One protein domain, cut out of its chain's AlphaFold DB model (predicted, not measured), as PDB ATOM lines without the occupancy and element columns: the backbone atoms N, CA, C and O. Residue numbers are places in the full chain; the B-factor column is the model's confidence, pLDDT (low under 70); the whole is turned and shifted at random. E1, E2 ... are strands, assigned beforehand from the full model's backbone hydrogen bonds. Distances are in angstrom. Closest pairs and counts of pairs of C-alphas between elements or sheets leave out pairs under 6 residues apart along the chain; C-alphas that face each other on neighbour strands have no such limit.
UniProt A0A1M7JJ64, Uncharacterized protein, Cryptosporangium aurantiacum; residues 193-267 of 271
ATOM      1  N   PRO A 193     -46.912 -40.866 -39.327       92.62
ATOM      2  CA  PRO A 193     -46.272 -41.715 -38.334       92.62
ATOM      3  C   PRO A 193     -45.203 -40.934 -37.562       92.62
ATOM      4  O   PRO A 193     -44.622 -39.963 -38.061       92.62
ATOM      5  N   ARG A 194     -44.966 -41.357 -36.320       92.50
ATOM      6  CA  ARG A 194     -44.011 -40.739 -35.398       92.50
ATOM      7  C   ARG A 194     -42.935 -41.742 -35.021       92.50
ATOM      8  O   ARG A 194     -43.239 -42.855 -34.604       92.50
ATOM      9  N   HIS A 195     -41.689 -41.298 -35.084       93.69
ATOM     10  CA  HIS A 195     -40.514 -42.081 -34.739       93.69
ATOM     11  C   HIS A 195     -39.681 -41.315 -33.714       93.69
ATOM     12  O   HIS A 195     -39.307 -40.165 -33.951       93.69
ATOM     13  N   VAL A 196     -39.379 -41.948 -32.581       93.50
ATOM     14  CA  VAL A 196     -38.311 -41.482 -31.693       93.50
ATOM     15  C   VAL A 196     -37.017 -42.098 -32.199       93.50
ATOM     16  O   VAL A 196     -36.927 -43.314 -32.390       93.50
ATOM     17  N   VAL A 197     -36.043 -41.247 -32.491       93.50
ATOM     18  CA  VAL A 197     -34.788 -41.649 -33.120       93.50
ATOM     19  C   VAL A 197     -33.613 -41.075 -32.351       93.50
ATOM     20  O   VAL A 197     -33.697 -40.003 -31.751       93.50
ATOM     21  N   ARG A 198     -32.486 -41.772 -32.413       92.94
ATOM     22  CA  ARG A 198     -31.214 -41.320 -31.862       92.94
ATOM     23  C   ARG A 198     -30.280 -40.917 -32.989       92.94
ATOM     24  O   ARG A 198     -30.180 -41.621 -33.991       92.94
ATOM     25  N   VAL A 199     -29.569 -39.808 -32.820       90.62
ATOM     26  CA  VAL A 199     -28.493 -39.418 -33.736       90.62
ATOM     27  C   VAL A 199     -27.287 -40.316 -33.491       90.62
ATOM     28  O   VAL A 199     -26.707 -40.294 -32.412       90.62
ATOM     29  N   VAL A 200     -26.890 -41.101 -34.485       88.88
ATOM     30  CA  VAL A 200     -25.729 -42.004 -34.384       88.88
ATOM     31  C   VAL A 200     -24.472 -41.400 -34.999       88.88
ATOM     32  O   VAL A 200     -23.363 -41.712 -34.577       88.88
ATOM     33  N   GLU A 201     -24.637 -40.490 -35.956       86.00
ATOM     34  CA  GLU A 201     -23.541 -39.792 -36.620       86.00
ATOM     35  C   GLU A 201     -24.014 -38.414 -37.095       86.00
ATOM     36  O   GLU A 201     -25.202 -38.206 -37.338       86.00
ATOM     37  N   VAL A 202     -23.097 -37.454 -37.237       81.50
ATOM     38  CA  VAL A 202     -23.377 -36.164 -37.880       81.50
ATOM     39  C   VAL A 202     -22.303 -35.885 -38.924       81.50
ATOM     40  O   VAL A 202     -21.153 -35.592 -38.588       81.50
ATOM     41  N   GLU A 203     -22.695 -35.915 -40.196       75.50
ATOM     42  CA  GLU A 203     -21.804 -35.686 -41.333       75.50
ATOM     43  C   GLU A 203     -22.250 -34.434 -42.091       75.50
ATOM     44  O   GLU A 203     -23.405 -34.321 -42.479       75.50
ATOM     45  N   ALA A 204     -21.365 -33.447 -42.267       71.75
ATOM     46  CA  ALA A 204     -21.676 -32.194 -42.974       71.75
ATOM     47  C   ALA A 204     -22.968 -31.468 -42.504       71.75
ATOM     48  O   ALA A 204     -23.599 -30.743 -43.271       71.75
ATOM     49  N   ASN A 205     -23.322 -31.596 -41.215       72.06
ATOM     50  CA  ASN A 205     -24.572 -31.110 -40.596       72.06
ATOM     51  C   ASN A 205     -25.854 -31.867 -41.008       72.06
ATOM     52  O   ASN A 205     -26.964 -31.378 -40.777       72.06
ATOM     53  N   GLU A 206     -25.707 -33.057 -41.582       85.69
ATOM     54  CA  GLU A 206     -26.773 -34.015 -41.856       85.69
ATOM     55  C   GLU A 206     -26.654 -35.170 -40.841       85.69
ATOM     56  O   GLU A 206     -25.715 -35.969 -40.917       85.69
ATOM     57  N   PRO A 207     -27.534 -35.246 -39.823       88.56
ATOM     58  CA  PRO A 207     -27.490 -36.335 -38.860       88.56
ATOM     59  C   PRO A 207     -27.926 -37.650 -39.509       88.56
ATOM     60  O   PRO A 207     -28.958 -37.716 -40.183       88.56
ATOM     61  N   VAL A 208     -27.167 -38.707 -39.250       90.81
ATOM     62  CA  VAL A 208     -27.613 -40.086 -39.429       90.81
ATOM     63  C   VAL A 208     -28.353 -40.486 -38.162       90.81
ATOM     64  O   VAL A 208     -27.850 -40.315 -37.049       90.81
ATOM     65  N   VAL A 209     -29.566 -40.985 -38.336       92.50
ATOM     66  CA  VAL A 209     -30.507 -41.289 -37.266       92.50
ATOM     67  C   VAL A 209     -30.926 -42.749 -37.313       92.50
ATOM     68  O   VAL A 209     -31.048 -43.348 -38.382       92.50
ATOM     69  N   GLU A 210     -31.160 -43.307 -36.133       92.31
ATOM     70  CA  GLU A 210     -31.585 -44.688 -35.936       92.31
ATOM     71  C   GLU A 210     -32.838 -44.708 -35.041       92.31
ATOM     72  O   GLU A 210     -32.798 -44.143 -33.945       92.31
ATOM     73  N   PRO A 211     -33.963 -45.294 -35.490       91.00
ATOM     74  CA  PRO A 211     -35.189 -45.368 -34.702       91.00
ATOM     75  C   PRO A 211     -35.051 -46.368 -33.550       91.00
ATOM     76  O   PRO A 211     -34.488 -47.446 -33.725       91.00
ATOM     77  N   GLU A 212     -35.610 -46.037 -32.380       83.75
ATOM     78  CA  GLU A 212     -35.516 -46.882 -31.173       83.75
ATOM     79  C   GLU A 212     -36.094 -48.299 -31.370       83.75
ATOM     80  O   GLU A 212     -35.617 -49.249 -30.755       83.75
ATOM     81  N   GLY A 213     -37.095 -48.451 -32.243       76.31
ATOM     82  CA  GLY A 213     -37.786 -49.720 -32.511       76.31
ATOM     83  C   GLY A 213     -37.191 -50.579 -33.634       76.31
ATOM     84  O   GLY A 213     -37.816 -51.559 -34.027       76.31
ATOM     85  N   GLY A 214     -36.025 -50.218 -34.182       75.25
ATOM     86  CA  GLY A 214     -35.518 -50.813 -35.423       75.25
ATOM     87  C   GLY A 214     -36.195 -50.220 -36.668       75.25
ATOM     88  O   GLY A 214     -37.237 -49.574 -36.585       75.25
ATOM     89  N   GLY A 215     -35.561 -50.358 -37.837       72.69
ATOM     90  CA  GLY A 215     -36.026 -49.706 -39.079       72.69
ATOM     91  C   GLY A 215     -34.926 -49.159 -39.991       72.69
ATOM     92  O   GLY A 215     -35.217 -48.451 -40.953       72.69
ATOM     93  N   GLY A 216     -33.663 -49.479 -39.700       85.81
ATOM     94  CA  GLY A 216     -32.516 -49.053 -40.497       85.81
ATOM     95  C   GLY A 216     -32.114 -47.597 -40.256       85.81
ATOM     96  O   GLY A 216     -32.894 -46.762 -39.797       85.81
ATOM     97  N   ARG A 217     -30.849 -47.302 -40.559       92.06
ATOM     98  CA  ARG A 217     -30.290 -45.954 -40.438       92.06
ATOM     99  C   ARG A 217     -30.662 -45.127 -41.652       92.06
ATOM    100  O   ARG A 217     -30.453 -45.566 -42.780       92.06
ATOM    101  N   LEU A 218     -31.144 -43.914 -41.418       92.62
ATOM    102  CA  LEU A 218     -31.382 -42.931 -42.471       92.62
ATOM    103  C   LEU A 218     -30.673 -41.630 -42.129       92.62
ATOM    104  O   LEU A 218     -30.452 -41.309 -40.966       92.62
ATOM    105  N   ARG A 219     -30.311 -40.866 -43.152       92.62
ATOM    106  CA  ARG A 219     -29.742 -39.529 -42.990       92.62
ATOM    107  C   ARG A 219     -30.847 -38.491 -43.152       92.62
ATOM    108  O   ARG A 219     -31.642 -38.598 -44.083       92.62
ATOM    109  N   ILE A 220     -30.895 -37.478 -42.288       90.88
ATOM    110  CA  ILE A 220     -31.805 -36.337 -42.450       90.88
ATOM    111  C   ILE A 220     -31.035 -35.170 -43.057       90.88
ATOM    112  O   ILE A 220     -30.139 -34.606 -42.429       90.88
ATOM    113  N   ARG A 221     -31.428 -34.753 -44.258       88.81
ATOM    114  CA  ARG A 221     -30.930 -33.524 -44.867       88.81
ATOM    115  C   ARG A 221     -31.904 -32.386 -44.598       88.81
ATOM    116  O   ARG A 221     -33.049 -32.421 -45.026       88.81
ATOM    117  N   PHE A 222     -31.465 -31.358 -43.881       86.31
ATOM    118  CA  PHE A 222     -32.307 -30.195 -43.593       86.31
ATOM    119  C   PHE A 222     -32.242 -29.142 -44.698       86.31
ATOM    120  O   PHE A 222     -31.254 -29.028 -45.426       86.31
ATOM    121  N   ALA A 223     -33.293 -28.330 -44.803       70.62
ATOM    122  CA  ALA A 223     -33.349 -27.271 -45.801       70.62
ATOM    123  C   ALA A 223     -32.245 -26.208 -45.606       70.62
ATOM    124  O   ALA A 223     -32.186 -25.528 -44.581       70.62
ATOM    125  N   VAL A 224     -31.457 -26.009 -46.669       57.12
ATOM    126  CA  VAL A 224     -30.599 -24.846 -46.989       57.12
ATOM    127  C   VAL A 224     -29.354 -24.637 -46.120       57.12
ATOM    128  O   VAL A 224     -28.328 -24.261 -46.671       57.12
ATOM    129  N   VAL A 225     -29.362 -24.952 -44.829       51.16
ATOM    130  CA  VAL A 225     -28.139 -25.087 -44.019       51.16
ATOM    131  C   VAL A 225     -28.439 -26.144 -42.970       51.16
ATOM    132  O   VAL A 225     -29.414 -26.004 -42.227       51.16
ATOM    133  N   GLY A 226     -27.647 -27.220 -42.942       54.72
ATOM    134  CA  GLY A 226     -27.840 -28.300 -41.981       54.72
ATOM    135  C   GLY A 226     -27.896 -27.760 -40.557       54.72
ATOM    136  O   GLY A 226     -27.333 -26.711 -40.252       54.72
ATOM    137  N   ILE A 227     -28.638 -28.442 -39.698       62.94
ATOM    138  CA  ILE A 227     -28.917 -27.980 -38.349       62.94
ATOM    139  C   ILE A 227     -27.618 -27.977 -37.520       62.94
ATOM    140  O   ILE A 227     -27.146 -29.045 -37.127       62.94
ATOM    141  N   PRO A 228     -27.042 -26.809 -37.167       64.12
ATOM    142  CA  PRO A 228     -25.748 -26.753 -36.494       64.12
ATOM    143  C   PRO A 228     -25.917 -26.867 -34.973       64.12
ATOM    144  O   PRO A 228     -25.285 -26.125 -34.230       64.12
ATOM    145  N   TRP A 229     -26.850 -27.685 -34.484       73.94
ATOM    146  CA  TRP A 229     -27.042 -27.869 -33.039       73.94
ATOM    147  C   TRP A 229     -27.218 -29.317 -32.596       73.94
ATOM    148  O   TRP A 229     -27.333 -29.535 -31.389       73.94
ATOM    149  N   LEU A 230     -27.222 -30.277 -33.522       82.31
ATOM    150  CA  LEU A 230     -27.364 -31.695 -33.200       82.31
ATOM    151  C   LEU A 230     -26.008 -32.347 -32.918       82.31
ATOM    152  O   LEU A 230     -25.008 -32.062 -33.581       82.31
ATOM    153  N   ARG A 231     -25.997 -33.200 -31.901       83.06
ATOM    154  CA  ARG A 231     -24.882 -34.021 -31.424       83.06
ATOM    155  C   ARG A 231     -25.192 -35.480 -31.683       83.06
ATOM    156  O   ARG A 231     -26.356 -35.865 -31.737       83.06
ATOM    157  N   VAL A 232     -24.140 -36.284 -31.766       85.31
ATOM    158  CA  VAL A 232     -24.290 -37.730 -31.602       85.31
ATOM    159  C   VAL A 232     -24.888 -38.015 -30.219       85.31
ATOM    160  O   VAL A 232     -24.603 -37.299 -29.259       85.31
ATOM    161  N   ASP A 233     -25.743 -39.030 -30.158       87.19
ATOM    162  CA  ASP A 233     -26.599 -39.433 -29.039       87.19
ATOM    163  C   ASP A 233     -27.712 -38.449 -28.637       87.19
ATOM    164  O   ASP A 233     -28.433 -38.721 -27.677       87.19
ATOM    165  N   ASP A 234     -27.928 -37.348 -29.367       89.69
ATOM    166  CA  ASP A 234     -29.152 -36.564 -29.170       89.69
ATOM    167  C   ASP A 234     -30.390 -37.383 -29.568       89.69
ATOM    168  O   ASP A 234     -30.400 -38.087 -30.586       89.69
ATOM    169  N   GLU A 235     -31.459 -37.224 -28.790       91.94
ATOM    170  CA  GLU A 235     -32.785 -37.737 -29.126       91.94
ATOM    171  C   GLU A 235     -33.515 -36.762 -30.059       91.94
ATOM    172  O   GLU A 235     -33.514 -35.546 -29.839       91.94
ATOM    173  N   LEU A 236     -34.162 -37.296 -31.094       93.00
ATOM    174  CA  LEU A 236     -35.040 -36.554 -31.990       93.00
ATOM    175  C   LEU A 236     -36.404 -37.229 -32.078       93.00
ATOM    176  O   LEU A 236     -36.515 -38.453 -32.115       93.00
ATOM    177  N   VAL A 237     -37.437 -36.414 -32.241       94.06
ATOM    178  CA  VAL A 237     -38.748 -36.867 -32.705       94.06
ATOM    179  C   VAL A 237     -38.859 -36.542 -34.183       94.06
ATOM    180  O   VAL A 237     -38.766 -35.377 -34.572       94.06
ATOM    181  N   VAL A 238     -39.063 -37.563 -35.008       94.62
ATOM    182  CA  VAL A 238     -39.271 -37.438 -36.450       94.62
ATOM    183  C   VAL A 238     -40.720 -37.783 -36.761       94.62
ATOM    184  O   VAL A 238     -41.198 -38.861 -36.419       94.62
ATOM    185  N   VAL A 239     -41.423 -36.856 -37.405       95.06
ATOM    186  CA  VAL A 239     -42.818 -37.023 -37.818       95.06
ATOM    187  C   VAL A 239     -42.900 -37.001 -39.339       95.06
ATOM    188  O   VAL A 239     -42.486 -36.031 -39.981       95.06
ATOM    189  N   GLY A 240     -43.446 -38.071 -39.906       93.69
ATOM    190  CA  GLY A 240     -43.518 -38.316 -41.342       93.69
ATOM    191  C   GLY A 240     -43.044 -39.720 -41.704       93.69
ATOM    192  O   GLY A 240     -42.524 -40.450 -40.866       93.69
ATOM    193  N   GLU A 241     -43.247 -40.095 -42.963       93.81
ATOM    194  CA  GLU A 241     -42.914 -41.429 -43.475       93.81
ATOM    195  C   GLU A 241     -41.434 -41.783 -43.300       93.81
ATOM    196  O   GLU A 241     -40.558 -40.997 -43.666       93.81
ATOM    197  N   TRP A 242     -41.156 -42.998 -42.823       93.00
ATOM    198  CA  TRP A 242     -39.796 -43.519 -42.660       93.00
ATOM    199  C   TRP A 242     -39.278 -44.176 -43.945       93.00
ATOM    200  O   TRP A 242     -39.002 -45.372 -44.004       93.00
ATOM    201  N   THR A 243     -39.191 -43.395 -45.022       91.81
ATOM    202  CA  THR A 243     -38.740 -43.875 -46.337       91.81
ATOM    203  C   THR A 243     -37.816 -42.870 -47.017       91.81
ATOM    204  O   THR A 243     -37.917 -41.659 -46.820       91.81
ATOM    205  N   VAL A 244     -36.883 -43.364 -47.838       91.00
ATOM    206  CA  VAL A 244     -35.950 -42.505 -48.582       91.00
ATOM    207  C   VAL A 244     -36.724 -41.547 -49.492       91.00
ATOM    208  O   VAL A 244     -37.566 -41.954 -50.286       91.00
ATOM    209  N   GLY A 245     -36.400 -40.258 -49.406       87.62
ATOM    210  CA  GLY A 245     -37.039 -39.183 -50.161       87.62
ATOM    211  C   GLY A 245     -38.273 -38.578 -49.489       87.62
ATOM    212  O   GLY A 245     -38.767 -37.561 -49.982       87.62
ATOM    213  N   ALA A 246     -38.749 -39.143 -48.374       90.75
ATOM    214  CA  ALA A 246     -39.829 -38.550 -47.598       90.75
ATOM    215  C   ALA A 246     -39.388 -37.229 -46.955       90.75
ATOM    216  O   ALA A 246     -38.266 -37.104 -46.462       90.75
ATOM    217  N   ALA A 247     -40.291 -36.246 -46.949       92.62
ATOM    218  CA  ALA A 247     -40.126 -35.035 -46.158       92.62
ATOM    219  C   ALA A 247     -40.645 -35.285 -44.741       92.62
ATOM    220  O   ALA A 247     -41.764 -35.766 -44.564       92.62
ATOM    221  N   VAL A 248     -39.845 -34.922 -43.748       94.19
ATOM    222  CA  VAL A 248     -40.135 -35.161 -42.335       94.19
ATOM    223  C   VAL A 248     -39.944 -33.893 -41.518       94.19
ATOM    224  O   VAL A 248     -39.079 -33.061 -41.812       94.19
ATOM    225  N   LEU A 249     -40.758 -33.749 -40.476       94.00
ATOM    226  CA  LEU A 249     -40.559 -32.752 -39.435       94.00
ATOM    227  C   LEU A 249     -39.719 -33.393 -38.335       94.00
ATOM    228  O   LEU A 249     -40.188 -34.309 -37.665       94.00
ATOM    229  N   ALA A 250     -38.491 -32.920 -38.141       93.56
ATOM    230  CA  ALA A 250     -37.645 -33.376 -37.046       93.56
ATOM    231  C   ALA A 250     -37.598 -32.317 -35.944       93.56
ATOM    232  O   ALA A 250     -37.353 -31.141 -36.228       93.56
ATOM    233  N   THR A 251     -37.784 -32.746 -34.701       92.94
ATOM    234  CA  THR A 251     -37.694 -31.918 -33.497       92.94
ATOM    235  C   THR A 251     -36.602 -32.470 -32.593       92.94
ATOM    236  O   THR A 251     -36.598 -33.656 -32.284       92.94
ATOM    237  N   GLY A 252     -35.670 -31.611 -32.178       90.75
ATOM    238  CA  GLY A 252     -34.515 -31.992 -31.364       90.75
ATOM    239  C   GLY A 252     -34.092 -30.925 -30.353       90.75
ATOM    240  O   GLY A 252     -34.633 -29.812 -30.358       90.75
ATOM    241  N   PRO A 253     -33.101 -31.222 -29.494       87.25
ATOM    242  CA  PRO A 253     -32.651 -30.321 -28.439       87.25
ATOM    243  C   PRO A 253     -31.896 -29.109 -29.006       87.25
ATOM    244  O   PRO A 253     -30.844 -29.237 -29.630       87.25
ATOM    245  N   GLY A 254     -32.392 -27.896 -28.757       82.06
ATOM    246  CA  GLY A 254     -31.725 -26.642 -29.126       82.06
ATOM    247  C   GLY A 254     -31.074 -25.922 -27.938       82.06
ATOM    248  O   GLY A 254     -31.255 -26.280 -26.780       82.06
ATOM    249  N   ARG A 255     -30.310 -24.852 -28.221       74.31
ATOM    250  CA  ARG A 255     -29.606 -24.051 -27.189       74.31
ATOM    251  C   ARG A 255     -30.532 -23.328 -26.198       74.31
ATOM    252  O   ARG A 255     -30.085 -22.975 -25.118       74.31
ATOM    253  N   ARG A 256     -31.770 -23.026 -26.599       81.44
ATOM    254  CA  ARG A 256     -32.773 -22.287 -25.806       81.44
ATOM    255  C   ARG A 256     -34.111 -23.038 -25.800       81.44
ATOM    256  O   ARG A 256     -35.155 -22.428 -25.975       81.44
ATOM    257  N   GLY A 257     -34.044 -24.365 -25.717       84.00
ATOM    258  CA  GLY A 257     -35.202 -25.253 -25.827       84.00
ATOM    259  C   GLY A 257     -35.292 -25.990 -27.169       84.00
ATOM    260  O   GLY A 257     -34.401 -25.836 -28.018       84.00
ATOM    261  N   PRO A 258     -36.339 -26.812 -27.350       87.25
ATOM    262  CA  PRO A 258     -36.532 -27.645 -28.531       87.25
ATOM    263  C   PRO A 258     -36.573 -26.829 -29.821       87.25
ATOM    264  O   PRO A 258     -37.030 -25.686 -29.858       87.25
ATOM    265  N   ARG A 259     -36.074 -27.418 -30.905       89.69
ATOM    266  CA  ARG A 259     -36.103 -26.812 -32.233       89.69
ATOM    267  C   ARG A 259     -36.560 -27.815 -33.265       89.69
ATOM    268  O   ARG A 259     -36.054 -28.934 -33.298       89.69
ATOM    269  N   SER A 260     -37.424 -27.343 -34.153       91.00
ATOM    270  CA  SER A 260     -37.975 -28.141 -35.239       91.00
ATOM    271  C   SER A 260     -37.536 -27.615 -36.598       91.00
ATOM    272  O   SER A 260     -37.327 -26.409 -36.790       91.00
ATOM    273  N   ALA A 261     -37.385 -28.528 -37.548       91.19
ATOM    274  CA  ALA A 261     -37.070 -28.214 -38.930       91.19
ATOM    275  C   ALA A 261     -37.618 -29.285 -39.871       91.19
ATOM    276  O   ALA A 261     -37.701 -30.461 -39.522       91.19
ATOM    277  N   TRP A 262     -37.928 -28.865 -41.094       92.25
ATOM    278  CA  TRP A 262     -38.215 -29.783 -42.187       92.25
ATOM    279  C   TRP A 262     -36.911 -30.293 -42.802       92.25
ATOM    280  O   TRP A 262     -36.004 -29.500 -43.087       92.25
ATOM    281  N   GLY A 263     -36.847 -31.597 -43.049       91.12
ATOM    282  CA  GLY A 263     -35.765 -32.240 -43.788       91.12
ATOM    283  C   GLY A 263     -36.269 -33.362 -44.690       91.12
ATOM    284  O   GLY A 263     -37.439 -33.729 -44.626       91.12
ATOM    285  N   ASP A 264     -35.403 -33.870 -45.559       91.81
ATOM    286  CA  ASP A 264     -35.655 -35.046 -46.385       91.81
ATOM    287  C   ASP A 264     -34.795 -36.231 -45.947       91.81
ATOM    288  O   ASP A 264     -33.606 -36.082 -45.651       91.81
ATOM    289  N   LEU A 265     -35.406 -37.413 -45.914       91.75
ATOM    290  CA  LEU A 265     -34.711 -38.652 -45.591       91.75
ATOM    291  C   LEU A 265     -33.875 -39.124 -46.780       91.75
ATOM    292  O   LEU A 265     -34.321 -39.156 -47.930       91.75
ATOM    293  N   ARG A 266     -32.641 -39.515 -46.499       90.56
ATOM    294  CA  ARG A 266     -31.643 -39.975 -47.461       90.56
ATOM    295  C   ARG A 266     -31.088 -41.326 -47.029       90.56
ATOM    296  O   ARG A 266     -31.126 -41.639 -45.836       90.56
ATOM    297  N   PRO A 267     -30.548 -42.114 -47.973       88.44
ATOM    298  CA  PRO A 267     -29.767 -43.276 -47.592       88.44
ATOM    299  C   PRO A 267     -28.603 -42.844 -46.679       88.44
ATOM    300  O   PRO A 267     -28.120 -41.702 -46.791       88.44
TER     301      PRO A 267
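What this domain is: This is residues 193 to 267 of the 271 residues of an uncharacterized protein of Cryptosporangium aurantiacum (UniProt A0A1M7JJ64). A small closed barrel of six antiparallel strands, in which two three-strand meanders, E1 E2 E3 and E4 E5 E6, join edge to edge; round the ring run E1, E2, E3, E6, E5, E4 and back to E1. A long loop, residues 223 to 234, links E3 to E4 on opposite sides of the ring. The 75 printed residues have six named strands, E1 to E6 along the chain, and no named helix: all strand. The whole is compact, radius of gyration of the C-alphas 10.8 A, and rounded, 29 by 24 by 20 A.

Where its parts are: E1, residues 194 to 203, begins at C-alpha 194 (-44.011, -40.739, -35.398), spans 23.5 A and bends by 71 degrees at residue 200. E2 is residues 206 to 211, E3 218 to 222, E4 235 to 239. E5, residues 247 to 254, spans 20.8 A. E6, residues 257 to 266, spans 26.4 A, bends by 62 degrees at residue 262 and ends at C-alpha 266 (-31.643, -39.975, -47.461).

How they stand to each other: E1 and E2 form a hairpin at 138 degrees, with N 198 and O 210 2.8 A apart, within hydrogen-bond range, as are the N and O pairs that follow. E2 and E3, also a hairpin, have N 209 and O 218 at 2.8 A. E3 and E6 have N 221 and O 264 at 2.9 A. The hairpin E5 and E6 has N 248 and O 263 at 2.8 A. The hairpin E4 and E5 has N 239 and O 249 at 2.8 A. E4 and E1 close the ring at 124 degrees, with N 197 and O 236 at 2.9 A. E3 and E4 are apart.

The domain as a whole: The C-alphas farthest apart, those of Gly 215 and Arg 256, are 30.6 A apart. The printed part has no cut. The link E3 to E4 is long. Residues 224 to 228 are under pLDDT 70; the mean of the printed part is 86.0.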